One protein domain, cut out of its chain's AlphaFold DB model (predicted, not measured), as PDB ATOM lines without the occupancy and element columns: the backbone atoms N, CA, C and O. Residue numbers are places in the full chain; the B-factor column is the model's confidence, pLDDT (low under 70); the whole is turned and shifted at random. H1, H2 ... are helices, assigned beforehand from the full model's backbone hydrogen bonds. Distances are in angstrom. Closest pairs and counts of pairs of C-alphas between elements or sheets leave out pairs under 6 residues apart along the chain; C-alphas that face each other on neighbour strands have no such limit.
ATOM      1  N   ILE A  27      40.220 -19.952   5.189       81.56
ATOM      2  CA  ILE A  27      38.844 -19.994   4.668       81.56
ATOM      3  C   ILE A  27      38.790 -19.555   3.199       81.56
ATOM      4  O   ILE A  27      38.122 -20.194   2.386       81.56
ATOM      5  N   GLU A  28      39.518 -18.500   2.837       83.50
ATOM      6  CA  GLU A  28      39.619 -18.006   1.462       83.50
ATOM      7  C   GLU A  28      40.265 -19.047   0.544       83.50
ATOM      8  O   GLU A  28      39.739 -19.342  -0.530       83.50
ATOM      9  N   GLN A  29      41.362 -19.668   0.984       83.62
ATOM     10  CA  GLN A  29      42.021 -20.734   0.232       83.62
ATOM     11  C   GLN A  29      41.069 -21.918  -0.006       83.62
ATOM     12  O   GLN A  29      40.970 -22.423  -1.128       83.62
ATOM     13  N   CYS A  30      40.314 -22.315   1.020       84.75
ATOM     14  CA  CYS A  30      39.308 -23.368   0.920       84.75
ATOM     15  C   CYS A  30      38.146 -23.012  -0.014       84.75
ATOM     16  O   CYS A  30      37.693 -23.852  -0.799       84.75
ATOM     17  N   LEU A  31      37.670 -21.767   0.024       86.94
ATOM     18  CA  LEU A  31      36.632 -21.278  -0.882       86.94
ATOM     19  C   LEU A  31      37.119 -21.247  -2.333       86.94
ATOM     20  O   LEU A  31      36.405 -21.720  -3.217       86.94
ATOM     21  N   ARG A  32      38.346 -20.778  -2.590       85.31
ATOM     22  CA  ARG A  32      38.945 -20.775  -3.936       85.31
ATOM     23  C   ARG A  32      39.028 -22.181  -4.526       85.31
ATOM     24  O   ARG A  32      38.691 -22.356  -5.693       85.31
ATOM     25  N   GLN A  33      39.399 -23.179  -3.721       81.44
ATOM     26  CA  GLN A  33      39.411 -24.582  -4.153       81.44
ATOM     27  C   GLN A  33      38.016 -25.116  -4.495       81.44
ATOM     28  O   GLN A  33      37.872 -25.891  -5.436       81.44
ATOM     29  N   ARG A  34      36.979 -24.710  -3.753       80.00
ATOM     30  CA  ARG A  34      35.591 -25.120  -4.030       80.00
ATOM     31  C   ARG A  34      35.010 -24.437  -5.263       80.00
ATOM     32  O   ARG A  34      34.259 -25.069  -5.997       80.00
ATOM     33  N   LEU A  35      35.340 -23.165  -5.470       81.62
ATOM     34  CA  LEU A  35      34.850 -22.357  -6.588       81.62
ATOM     35  C   LEU A  35      35.554 -22.701  -7.905       81.62
ATOM     36  O   LEU A  35      34.916 -22.687  -8.952       81.62
ATOM     37  N   ASN A  36      36.842 -23.044  -7.847       78.69
ATOM     38  CA  ASN A  36      37.648 -23.469  -8.988       78.69
ATOM     39  C   ASN A  36      38.299 -24.824  -8.680       78.69
ATOM     40  O   ASN A  36      39.489 -24.870  -8.346       78.69
ATOM     41  N   PRO A  37      37.539 -25.933  -8.749       65.25
ATOM     42  CA  PRO A  37      38.099 -27.250  -8.496       65.25
ATOM     43  C   PRO A  37      39.199 -27.541  -9.519       65.25
ATOM     44  O   PRO A  37      38.972 -27.510 -10.729       65.25
ATOM     45  N   PHE A  51      43.464 -38.201   1.430       52.94
ATOM     46  CA  PHE A  51      42.831 -36.890   1.588       52.94
ATOM     47  C   PHE A  51      43.948 -35.866   1.785       52.94
ATOM     48  O   PHE A  51      44.742 -35.987   2.725       52.94
ATOM     49  N   THR A  52      44.077 -34.909   0.868       62.75
ATOM     50  CA  THR A  52      45.109 -33.884   1.030       62.75
ATOM     51  C   THR A  52      44.814 -33.154   2.342       62.75
ATOM     52  O   THR A  52      43.650 -32.928   2.668       62.75
ATOM     53  N   PHE A  53      45.836 -32.820   3.137       57.84
ATOM     54  CA  PHE A  53      45.659 -32.116   4.421       57.84
ATOM     55  C   PHE A  53      44.711 -30.911   4.285       57.84
ATOM     56  O   PHE A  53      43.861 -30.665   5.137       57.84
ATOM     57  N   THR A  54      44.789 -30.237   3.140       64.81
ATOM     58  CA  THR A  54      43.917 -29.137   2.747       64.81
ATOM     59  C   THR A  54      42.437 -29.524   2.684       64.81
ATOM     60  O   THR A  54      41.604 -28.776   3.175       64.81
ATOM     61  N   GLU A  55      42.079 -30.698   2.164       69.31
ATOM     62  CA  GLU A  55      40.685 -31.156   2.091       69.31
ATOM     63  C   GLU A  55      40.071 -31.381   3.483       69.31
ATOM     64  O   GLU A  55      38.927 -30.989   3.730       69.31
ATOM     65  N   ILE A  56      40.847 -31.949   4.413       72.00
ATOM     66  CA  ILE A  56      40.426 -32.147   5.810       72.00
ATOM     67  C   ILE A  56      40.212 -30.790   6.486       72.00
ATOM     68  O   ILE A  56      39.146 -30.547   7.054       72.00
ATOM     69  N   VAL A  57      41.188 -29.883   6.363       76.00
ATOM     70  CA  VAL A  57      41.113 -28.531   6.935       76.00
ATOM     71  C   VAL A  57      39.912 -27.768   6.380       76.00
ATOM     72  O   VAL A  57      39.151 -27.177   7.143       76.00
ATOM     73  N   CYS A  58      39.674 -27.826   5.068       83.00
ATOM     74  CA  CYS A  58      38.539 -27.145   4.457       83.00
ATOM     75  C   CYS A  58      37.199 -27.704   4.927       83.00
ATOM     76  O   CYS A  58      36.272 -26.938   5.194       83.00
ATOM     77  N   LYS A  59      37.087 -29.025   5.081       83.44
ATOM     78  CA  LYS A  59      35.874 -29.652   5.612       83.44
ATOM     79  C   LYS A  59      35.570 -29.185   7.037       83.44
ATOM     80  O   LYS A  59      34.418 -28.849   7.321       83.44
ATOM     81  N   ASP A  60      36.575 -29.130   7.907       84.31
ATOM     82  CA  ASP A  60      36.401 -28.651   9.282       84.31
ATOM     83  C   ASP A  60      36.078 -27.151   9.336       84.31
ATOM     84  O   ASP A  60      35.199 -26.743  10.096       84.31
ATOM     85  N   MET A  61      36.678 -26.337   8.463       84.12
ATOM     86  CA  MET A  61      36.338 -24.913   8.348       84.12
ATOM     87  C   MET A  61      34.874 -24.701   7.945       84.12
ATOM     88  O   MET A  61      34.147 -23.959   8.608       84.12
ATOM     89  N   PHE A  62      34.386 -25.406   6.919       86.31
ATOM     90  CA  PHE A  62      32.972 -25.319   6.535       86.31
ATOM     91  C   PHE A  62      32.034 -25.877   7.615       86.31
ATOM     92  O   PHE A  62      30.909 -25.395   7.761       86.31
ATOM     93  N   ARG A  63      32.489 -26.842   8.427       87.31
ATOM     94  CA  ARG A  63      31.750 -27.292   9.615       87.31
ATOM     95  C   ARG A  63      31.634 -26.178  10.658       87.31
ATOM     96  O   ARG A  63      30.567 -26.036  11.253       87.31
ATOM     97  N   GLY A  64      32.678 -25.372  10.841       86.31
ATOM     98  CA  GLY A  64      32.648 -24.163  11.668       86.31
ATOM     99  C   GLY A  64      31.637 -23.129  11.164       86.31
ATOM    100  O   GLY A  64      30.830 -22.630  11.946       86.31
ATOM    101  N   VAL A  65      31.598 -22.884   9.850       88.25
ATOM    102  CA  VAL A  65      30.603 -21.995   9.217       88.25
ATOM    103  C   VAL A  65      29.179 -22.491   9.474       88.25
ATOM    104  O   VAL A  65      28.333 -21.732   9.944       88.25
ATOM    105  N   ALA A  66      28.921 -23.780   9.237       88.12
ATOM    106  CA  ALA A  66      27.618 -24.387   9.498       88.12
ATOM    107  C   ALA A  66      27.235 -24.325  10.987       88.12
ATOM    108  O   ALA A  66      26.071 -24.103  11.324       88.12
ATOM    109  N   HIS A  67      28.207 -24.499  11.886       90.06
ATOM    110  CA  HIS A  67      27.990 -24.361  13.319       90.06
ATOM    111  C   HIS A  67      27.608 -22.925  13.694       90.06
ATOM    112  O   HIS A  67      26.594 -22.748  14.363       90.06
ATOM    113  N   SER A  68      28.354 -21.915  13.225       88.19
ATOM    114  CA  SER A  68      28.033 -20.492  13.427       88.19
ATOM    115  C   SER A  68      26.615 -20.173  12.979       88.19
ATOM    116  O   SER A  68      25.840 -19.600  13.744       88.19
ATOM    117  N   LEU A  69      26.251 -20.623  11.776       89.44
ATOM    118  CA  LEU A  69      24.921 -20.404  11.226       89.44
ATOM    119  C   LEU A  69      23.837 -21.035  12.106       89.44
ATOM    120  O   LEU A  69      22.798 -20.432  12.343       89.44
ATOM    121  N   ARG A  70      24.091 -22.231  12.648       89.94
ATOM    122  CA  ARG A  70      23.151 -22.917  13.539       89.94
ATOM    123  C   ARG A  70      22.965 -22.207  14.882       89.94
ATOM    124  O   ARG A  70      21.863 -22.257  15.421       89.94
ATOM    125  N   ILE A  71      24.019 -21.613  15.443       93.06
ATOM    126  CA  ILE A  71      23.957 -20.986  16.776       93.06
ATOM    127  C   ILE A  71      23.537 -19.514  16.730       93.06
ATOM    128  O   ILE A  71      22.852 -19.058  17.638       93.06
ATOM    129  N   THR A  72      23.948 -18.772  15.698       91.31
ATOM    130  CA  THR A  72      23.730 -17.319  15.593       91.31
ATOM    131  C   THR A  72      22.678 -16.944  14.556       91.31
ATOM    132  O   THR A  72      22.126 -15.853  14.630       91.31
ATOM    133  N   GLY A  73      22.401 -17.821  13.586       90.19
ATOM    134  CA  GLY A  73      21.633 -17.470  12.390       90.19
ATOM    135  C   GLY A  73      22.441 -16.697  11.342       90.19
ATOM    136  O   GLY A  73      21.907 -16.404  10.276       90.19
ATOM    137  N   GLU A  74      23.721 -16.413  11.605       93.31
ATOM    138  CA  GLU A  74      24.582 -15.600  10.747       93.31
ATOM    139  C   GLU A  74      25.820 -16.365  10.255       93.31
ATOM    140  O   GLU A  74      26.378 -17.251  10.920       93.31
ATOM    141  N   LEU A  75      26.291 -15.971   9.073       92.06
ATOM    142  CA  LEU A  75      27.590 -16.357   8.550       92.06
ATOM    143  C   LEU A  75      28.712 -15.681   9.353       92.06
ATOM    144  O   LEU A  75      28.611 -14.489   9.663       92.06
ATOM    145  N   PRO A  76      29.815 -16.400   9.635       90.44
ATOM    146  CA  PRO A  76      31.010 -15.799  10.213       90.44
ATOM    147  C   PRO A  76      31.515 -14.631   9.366       90.44
ATOM    148  O   PRO A  76      31.466 -14.686   8.133       90.44
ATOM    149  N   LEU A  77      32.069 -13.604  10.017       88.81
ATOM    150  CA  LEU A  77      32.620 -12.447   9.311       88.81
ATOM    151  C   LEU A  77      33.703 -12.864   8.310       88.81
ATOM    152  O   LEU A  77      33.673 -12.409   7.170       88.81
ATOM    153  N   ASP A  78      34.607 -13.753   8.715       86.25
ATOM    154  CA  ASP A  78      35.732 -14.200   7.886       86.25
ATOM    155  C   ASP A  78      35.280 -14.934   6.628       86.25
ATOM    156  O   ASP A  78      35.918 -14.841   5.583       86.25
ATOM    157  N   TYR A  79      34.136 -15.615   6.704       89.62
ATOM    158  CA  TYR A  79      33.527 -16.257   5.549       89.62
ATOM    159  C   TYR A  79      33.014 -15.221   4.544       89.62
ATOM    160  O   TYR A  79      33.304 -15.318   3.354       89.62
ATOM    161  N   VAL A  80      32.281 -14.207   5.017       91.50
ATOM    162  CA  VAL A  80      31.754 -13.140   4.150       91.50
ATOM    163  C   VAL A  80      32.895 -12.307   3.565       91.50
ATOM    164  O   VAL A  80      32.884 -12.014   2.372       91.50
ATOM    165  N   LEU A  81      33.909 -11.985   4.369       89.75
ATOM    166  CA  LEU A  81      35.105 -11.277   3.922       89.75
ATOM    167  C   LEU A  81      35.848 -12.057   2.831       89.75
ATOM    168  O   LEU A  81      36.151 -11.487   1.787       89.75
ATOM    169  N   ALA A  82      36.072 -13.357   3.027       90.06
ATOM    170  CA  ALA A  82      36.728 -14.189   2.026       90.06
ATOM    171  C   ALA A  82      35.947 -14.227   0.700       90.06
ATOM    172  O   ALA A  82      36.545 -14.187  -0.373       90.06
ATOM    173  N   LEU A  83      34.610 -14.257   0.747       91.88
ATOM    174  CA  LEU A  83      33.791 -14.141  -0.462       91.88
ATOM    175  C   LEU A  83      33.955 -12.775  -1.137       91.88
ATOM    176  O   LEU A  83      34.079 -12.724  -2.360       91.88
ATOM    177  N   CYS A  84      33.993 -11.687  -0.365       92.12
ATOM    178  CA  CYS A  84      34.267 -10.352  -0.891       92.12
ATOM    179  C   CYS A  84      35.639 -10.291  -1.579       92.12
ATOM    180  O   CYS A  84      35.729  -9.802  -2.701       92.12
ATOM    181  N   ASP A  85      36.688 -10.846  -0.970       90.56
ATOM    182  CA  ASP A  85      38.026 -10.896  -1.569       90.56
ATOM    183  C   ASP A  85      38.052 -11.727  -2.865       90.56
ATOM    184  O   ASP A  85      38.652 -11.314  -3.859       90.56
ATOM    185  N   ILE A  86      37.356 -12.869  -2.902       89.88
ATOM    186  CA  ILE A  86      37.308 -13.745  -4.085       89.88
ATOM    187  C   ILE A  86      36.522 -13.111  -5.237       89.88
ATOM    188  O   ILE A  86      36.934 -13.218  -6.394       89.88
ATOM    189  N   PHE A  87      35.397 -12.460  -4.942       92.44
ATOM    190  CA  PHE A  87      34.547 -11.836  -5.956       92.44
ATOM    191  C   PHE A  87      34.921 -10.383  -6.271       92.44
ATOM    192  O   PHE A  87      34.277  -9.772  -7.123       92.44
ATOM    193  N   GLY A  88      35.968  -9.840  -5.644       91.06
ATOM    194  CA  GLY A  88      36.440  -8.476  -5.884       91.06
ATOM    195  C   GLY A  88      35.452  -7.410  -5.411       91.06
ATOM    196  O   GLY A  88      35.185  -6.460  -6.138       91.06
ATOM    197  N   ASP A  89      34.887  -7.597  -4.216       92.62
ATOM    198  CA  ASP A  89      33.864  -6.750  -3.586       92.62
ATOM    199  C   ASP A  89      32.548  -6.626  -4.393       92.62
ATOM    200  O   ASP A  89      31.734  -5.734  -4.147       92.62
ATOM    201  N   ASP A  90      32.303  -7.537  -5.341       94.25
ATOM    202  CA  ASP A  90      31.056  -7.625  -6.106       94.25
ATOM    203  C   ASP A  90      29.925  -8.220  -5.245       94.25
ATOM    204  O   ASP A  90      29.744  -9.439  -5.157       94.25
ATOM    205  N   GLU A  91      29.156  -7.337  -4.604       92.44
ATOM    206  CA  GLU A  91      28.036  -7.692  -3.718       92.44
ATOM    207  C   GLU A  91      27.029  -8.639  -4.376       92.44
ATOM    208  O   GLU A  91      26.517  -9.544  -3.719       92.44
ATOM    209  N   GLN A  92      26.741  -8.468  -5.672       94.06
ATOM    210  CA  GLN A  92      25.753  -9.300  -6.357       94.06
ATOM    211  C   GLN A  92      26.245 -10.739  -6.491       94.06
ATOM    212  O   GLN A  92      25.467 -11.675  -6.292       94.06
ATOM    213  N   LYS A  93      27.535 -10.937  -6.781       94.69
ATOM    214  CA  LYS A  93      28.132 -12.278  -6.827       94.69
ATOM    215  C   LYS A  93      28.204 -12.917  -5.448       94.69
ATOM    216  O   LYS A  93      27.876 -14.096  -5.324       94.69
ATOM    217  N   VAL A  94      28.566 -12.148  -4.421       93.38
ATOM    218  CA  VAL A  94      28.577 -12.622  -3.026       93.38
ATOM    219  C   VAL A  94      27.174 -13.062  -2.608       93.38
ATOM    220  O   VAL A  94      26.990 -14.197  -2.167       93.38
ATOM    221  N   GLN A  95      26.173 -12.207  -2.821       93.88
ATOM    222  CA  GLN A  95      24.776 -12.504  -2.523       93.88
ATOM    223  C   GLN A  95      24.286 -13.731  -3.297       93.88
ATOM    224  O   GLN A  95      23.731 -14.650  -2.699       93.88
ATOM    225  N   SER A  96      24.512 -13.775  -4.614       93.88
ATOM    226  CA  SER A  96      24.097 -14.896  -5.463       93.88
ATOM    227  C   SER A  96      24.716 -16.214  -4.993       93.88
ATOM    228  O   SER A  96      24.010 -17.215  -4.869       93.88
ATOM    229  N   HIS A  97      26.007 -16.202  -4.651       92.06
ATOM    230  CA  HIS A  97      26.700 -17.366  -4.116       92.06
ATOM    231  C   HIS A  97      26.098 -17.830  -2.783       92.06
ATOM    232  O   HIS A  97      25.786 -19.009  -2.630       92.06
ATOM    233  N   VAL A  98      25.896 -16.920  -1.826       91.62
ATOM    234  CA  VAL A  98      25.335 -17.251  -0.506       91.62
ATOM    235  C   VAL A  98      23.908 -17.783  -0.629       91.62
ATOM    236  O   VAL A  98      23.587 -18.819  -0.049       91.62
ATOM    237  N   THR A  99      23.062 -17.127  -1.423       92.00
ATOM    238  CA  THR A  99      21.692 -17.583  -1.688       92.00
ATOM    239  C   THR A  99      21.676 -18.983  -2.294       92.00
ATOM    240  O   THR A  99      20.891 -19.816  -1.847       92.00
ATOM    241  N   LEU A 100      22.567 -19.274  -3.249       90.88
ATOM    242  CA  LEU A 100      22.659 -20.590  -3.880       90.88
ATOM    243  C   LEU A 100      23.133 -21.673  -2.900       90.88
ATOM    244  O   LEU A 100      22.540 -22.747  -2.840       90.88
ATOM    245  N   VAL A 101      24.191 -21.403  -2.132       89.31
ATOM    246  CA  VAL A 101      24.811 -22.390  -1.232       89.31
ATOM    247  C   VAL A 101      23.923 -22.705  -0.030       89.31
ATOM    248  O   VAL A 101      23.812 -23.867   0.360       89.31
ATOM    249  N   PHE A 102      23.292 -21.691   0.558       89.56
ATOM    250  CA  PHE A 102      22.495 -21.838   1.778       89.56
ATOM    251  C   PHE A 102      20.988 -21.925   1.517       89.56
ATOM    252  O   PHE A 102      20.222 -22.042   2.470       89.56
ATOM    253  N   ASN A 103      20.559 -21.883   0.249       89.38
ATOM    254  CA  ASN A 103      19.153 -21.899  -0.158       89.38
ATOM    255  C   ASN A 103      18.304 -20.876   0.628       89.38
ATOM    256  O   ASN A 103      17.260 -21.205   1.197       89.38
ATOM    257  N   THR A 104      18.793 -19.634   0.709       85.88
ATOM    258  CA  THR A 104      18.159 -18.547   1.472       85.88
ATOM    259  C   THR A 104      17.650 -17.431   0.567       85.88
ATOM    260  O   THR A 104      18.324 -17.018  -0.377       85.88
ATOM    261  N   HIS A 105      16.478 -16.896   0.901       84.00
ATOM    262  CA  HIS A 105      15.904 -15.715   0.250       84.00
ATOM    263  C   HIS A 105      16.298 -14.410   0.955       84.00
ATOM    264  O   HIS A 105      16.135 -13.335   0.386       84.00
ATOM    265  N   ASP A 106      16.832 -14.503   2.176       87.75
ATOM    266  CA  ASP A 106      17.216 -13.358   2.996       87.75
ATOM    267  C   ASP A 106      18.724 -13.383   3.273       87.75
ATOM    268  O   ASP A 106      19.205 -13.806   4.328       87.75
ATOM    269  N   TYR A 107      19.481 -12.959   2.259       87.25
ATOM    270  CA  TYR A 107      20.931 -12.800   2.347       87.25
ATOM    271  C   TYR A 107      21.328 -11.811   3.445       87.25
ATOM    272  O   TYR A 107      22.295 -12.059   4.160       87.25
ATOM    273  N   HIS A 108      20.596 -10.706   3.596       86.88
ATOM    274  CA  HIS A 108      20.974  -9.651   4.531       86.88
ATOM    275  C   HIS A 108      20.911 -10.134   5.974       86.88
ATOM    276  O   HIS A 108      21.839  -9.861   6.733       86.88
ATOM    277  N   THR A 109      19.885 -10.904   6.340       87.88
ATOM    278  CA  THR A 109      19.825 -11.545   7.658       87.88
ATOM    279  C   THR A 109      20.950 -12.565   7.823       87.88
ATOM    280  O   THR A 109      21.653 -12.534   8.829       87.88
ATOM    281  N   LEU A 110      21.207 -13.403   6.811       89.75
ATOM    282  CA  LEU A 110      22.269 -14.415   6.881       89.75
ATOM    283  C   LEU A 110      23.673 -13.797   6.998       89.75
ATOM    284  O   LEU A 110      24.548 -14.348   7.654       89.75
ATOM    285  N   ALA A 111      23.903 -12.646   6.371       88.31
ATOM    286  CA  ALA A 111      25.152 -11.900   6.462       88.31
ATOM    287  C   ALA A 111      25.233 -11.023   7.728       88.31
ATOM    288  O   ALA A 111      26.249 -10.357   7.939       88.31
ATOM    289  N   GLY A 112      24.191 -10.981   8.568       86.44
ATOM    290  CA  GLY A 112      24.086 -10.092   9.733       86.44
ATOM    291  C   GLY A 112      24.145  -8.607   9.366       86.44
ATOM    292  O   GLY A 112      24.835  -7.815  10.008       86.44
ATOM    293  N   GLY A 113      23.509  -8.237   8.251       86.50
ATOM    294  CA  GLY A 113      23.499  -6.883   7.694       86.50
ATOM    295  C   GLY A 113      24.844  -6.422   7.127       86.50
ATOM    296  O   GLY A 113      25.014  -5.237   6.833       86.50
ATOM    297  N   ARG A 114      25.823  -7.324   6.996       88.81
ATOM    298  CA  ARG A 114      27.162  -6.996   6.503       88.81
ATOM    299  C   ARG A 114      27.172  -6.993   4.977       88.81
ATOM    300  O   ARG A 114      26.639  -7.890   4.335       88.81
ATOM    301  N   THR A 115      27.823  -5.981   4.425       90.81
ATOM    302  CA  THR A 115      28.169  -5.865   3.006       90.81
ATOM    303  C   THR A 115      29.689  -5.750   2.908       90.81
ATOM    304  O   THR A 115      30.330  -5.276   3.855       90.81
ATOM    305  N   CYS A 116      30.286  -6.157   1.792       91.75
ATOM    306  CA  CYS A 116      31.707  -5.955   1.506       91.75
ATOM    307  C   CYS A 116      32.116  -4.499   1.758       91.75
ATOM    308  O   CYS A 116      33.095  -4.241   2.459       91.75
ATOM    309  N   ALA A 117      31.308  -3.531   1.314       90.56
ATOM    310  CA  ALA A 117      31.573  -2.112   1.561       90.56
ATOM    311  C   ALA A 117      31.652  -1.758   3.065       90.56
ATOM    312  O   ALA A 117      32.575  -1.056   3.500       90.56
ATOM    313  N   ILE A 118      30.717  -2.260   3.881       88.38
ATOM    314  CA  ILE A 118      30.700  -2.026   5.337       88.38
ATOM    315  C   ILE A 118      31.907  -2.693   6.005       88.38
ATOM    316  O   ILE A 118      32.559  -2.076   6.854       88.38
ATOM    317  N   ILE A 119      32.227  -3.928   5.614       87.81
ATOM    318  CA  ILE A 119      33.353  -4.694   6.162       87.81
ATOM    319  C   ILE A 119      34.674  -3.959   5.895       87.81
ATOM    320  O   ILE A 119      35.428  -3.693   6.834       87.81
ATOM    321  N   ARG A 120      34.919  -3.534   4.649       85.88
ATOM    322  CA  ARG A 120      36.127  -2.784   4.259       85.88
ATOM    323  C   ARG A 120      36.258  -1.465   5.009       85.88
ATOM    324  O   ARG A 120      37.352  -1.092   5.434       85.88
ATOM    325  N   THR A 121      35.147  -0.755   5.192       86.81
ATOM    326  CA  THR A 121      35.135   0.510   5.936       86.81
ATOM    327  C   THR A 121      35.549   0.291   7.392       86.81
ATOM    328  O   THR A 121      36.372   1.041   7.915       86.81
ATOM    329  N   ARG A 122      35.057  -0.779   8.033       83.62
ATOM    330  CA  ARG A 122      35.449  -1.141   9.405       83.62
ATOM    331  C   ARG A 122      36.915  -1.560   9.515       83.62
ATOM    332  O   ARG A 122      37.579  -1.127  10.450       83.62
ATOM    333  N   GLN A 123      37.432  -2.333   8.561       79.81
ATOM    334  CA  GLN A 123      38.848  -2.725   8.536       79.81
ATOM    335  C   GLN A 123      39.779  -1.514   8.422       79.81
ATOM    336  O   GLN A 123      40.765  -1.420   9.147       79.81
ATOM    337  N   ARG A 124      39.441  -0.547   7.559       80.56
ATOM    338  CA  ARG A 124      40.207   0.705   7.422       80.56
ATOM    339  C   ARG A 124      40.160   1.555   8.689       80.56
ATOM    340  O   ARG A 124      41.156   2.181   9.033       80.56
ATOM    341  N   ALA A 125      39.016   1.580   9.372       78.81
ATOM    342  CA  ALA A 125      38.850   2.315  10.622       78.81
ATOM    343  C   ALA A 125      39.595   1.667  11.801       78.81
ATOM    344  O   ALA A 125      39.925   2.362  12.759       78.81
ATOM    345  N   ASN A 126      39.859   0.356  11.752       71.44
ATOM    346  CA  ASN A 126      40.560  -0.346  12.820       71.44
ATOM    347  C   ASN A 126      41.508  -1.446  12.294       71.44
ATOM    348  O   ASN A 126      41.190  -2.634  12.386       71.44
TER     349      ASN A 126
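What this domain is: This is residues 27 to 37 and 51 to 126 of the 133 residues of an uncharacterized protein of Vigna unguiculata (UniProt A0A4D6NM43). What does the model look like? The long helix H2 runs along one side of a small cluster of crossed helices, in which H3 is the core and H1, H4 and H6 pack on it. H2 packs on H1 with residues 54 to 61 alone, the short H5 sits beside H4, and residues 121 to 126, of which 121 to 125 belong to H6, stick out. What is it made of, and how large is it? The printed part has 87 residues with six named helices, H1 to H6 in order along the chain, and no named strand; its class is all helix. It is compact, with a radius of gyration of the C-alphas of 12.9 A and spans of 38 by 26 by 24 A.

How they stand to each other: What stands next to the longest helix? H2, residues 53 to 72, touches H1, residues 27 to 35, with residues 54 to 61 alone, about perpendicular at 76 degrees; the closest C-alphas, of Cys 30 and Cys 58, are 5.2 A apart. H2 is close to but not clearly touching H3, residues 77 to 87, where the C-alphas of Val 65 and Tyr 79 come closest at 7.4 A. What touches the hub, H3? H1 touches it at a steep tilt of 47 degrees, the same way, closest at the C-alphas of Glu 28 and Ala 82, 4.8 A. H4, residues 91 to 102, touches it with residues 91 to 94 alone at a steep tilt of 60 degrees, opposite ways, closest at the C-alphas of Leu 83 and Val 94, 6.0 A. H6, residues 116 to 125, touches it at a steep tilt of 66 degrees, opposite ways, closest at the C-alphas of Cys 84 and Cys 116, 5.6 A. Where is the remaining helix, and how are the backbones formed? H5, residues 107 to 110, only just touches H4, with 3 pairs of C-alphas within 8 A, the closest being Gln 95 and Tyr 107 at 6.2 A, while H5 and H6 are apart. Every O i to N i+4 pair is within hydrogen-bond range in H1, H2, H3, H4 and H6, and H5 is too short for such a pair.

Where its parts are: Where does the longest helix run? H2 begins at C-alpha 53, (45.659, -32.116, 4.421), and ends at C-alpha 72, 28.7 A away. How long are the others? H1 measures 12.2 A, H3 15.4 A, H4 16.2 A, H5 5.0 A and H6 14.2 A from first to last C-alpha. Where do the first and last helices lie? H1 begins at C-alpha 27, (38.844, -19.994, 4.668), and H6 ends at C-alpha 125, (38.850, 2.315, 10.622).

The domain as a whole: How far does it reach? The two C-alphas farthest apart, of Phe 51 and Ala 125, are 40.4 A apart. Is the printed part whole? Residues 38 to 50 are not printed, and C-alphas 37 and 51 are 14.7 A apart across the cut; the links from H2 to H3, H3 to H4, H4 to H5 and H5 to H6 are tight. Where is confidence low? The mean pLDDT of the printed part is 85.9, and residues 37 and 51 to 55 are under 70.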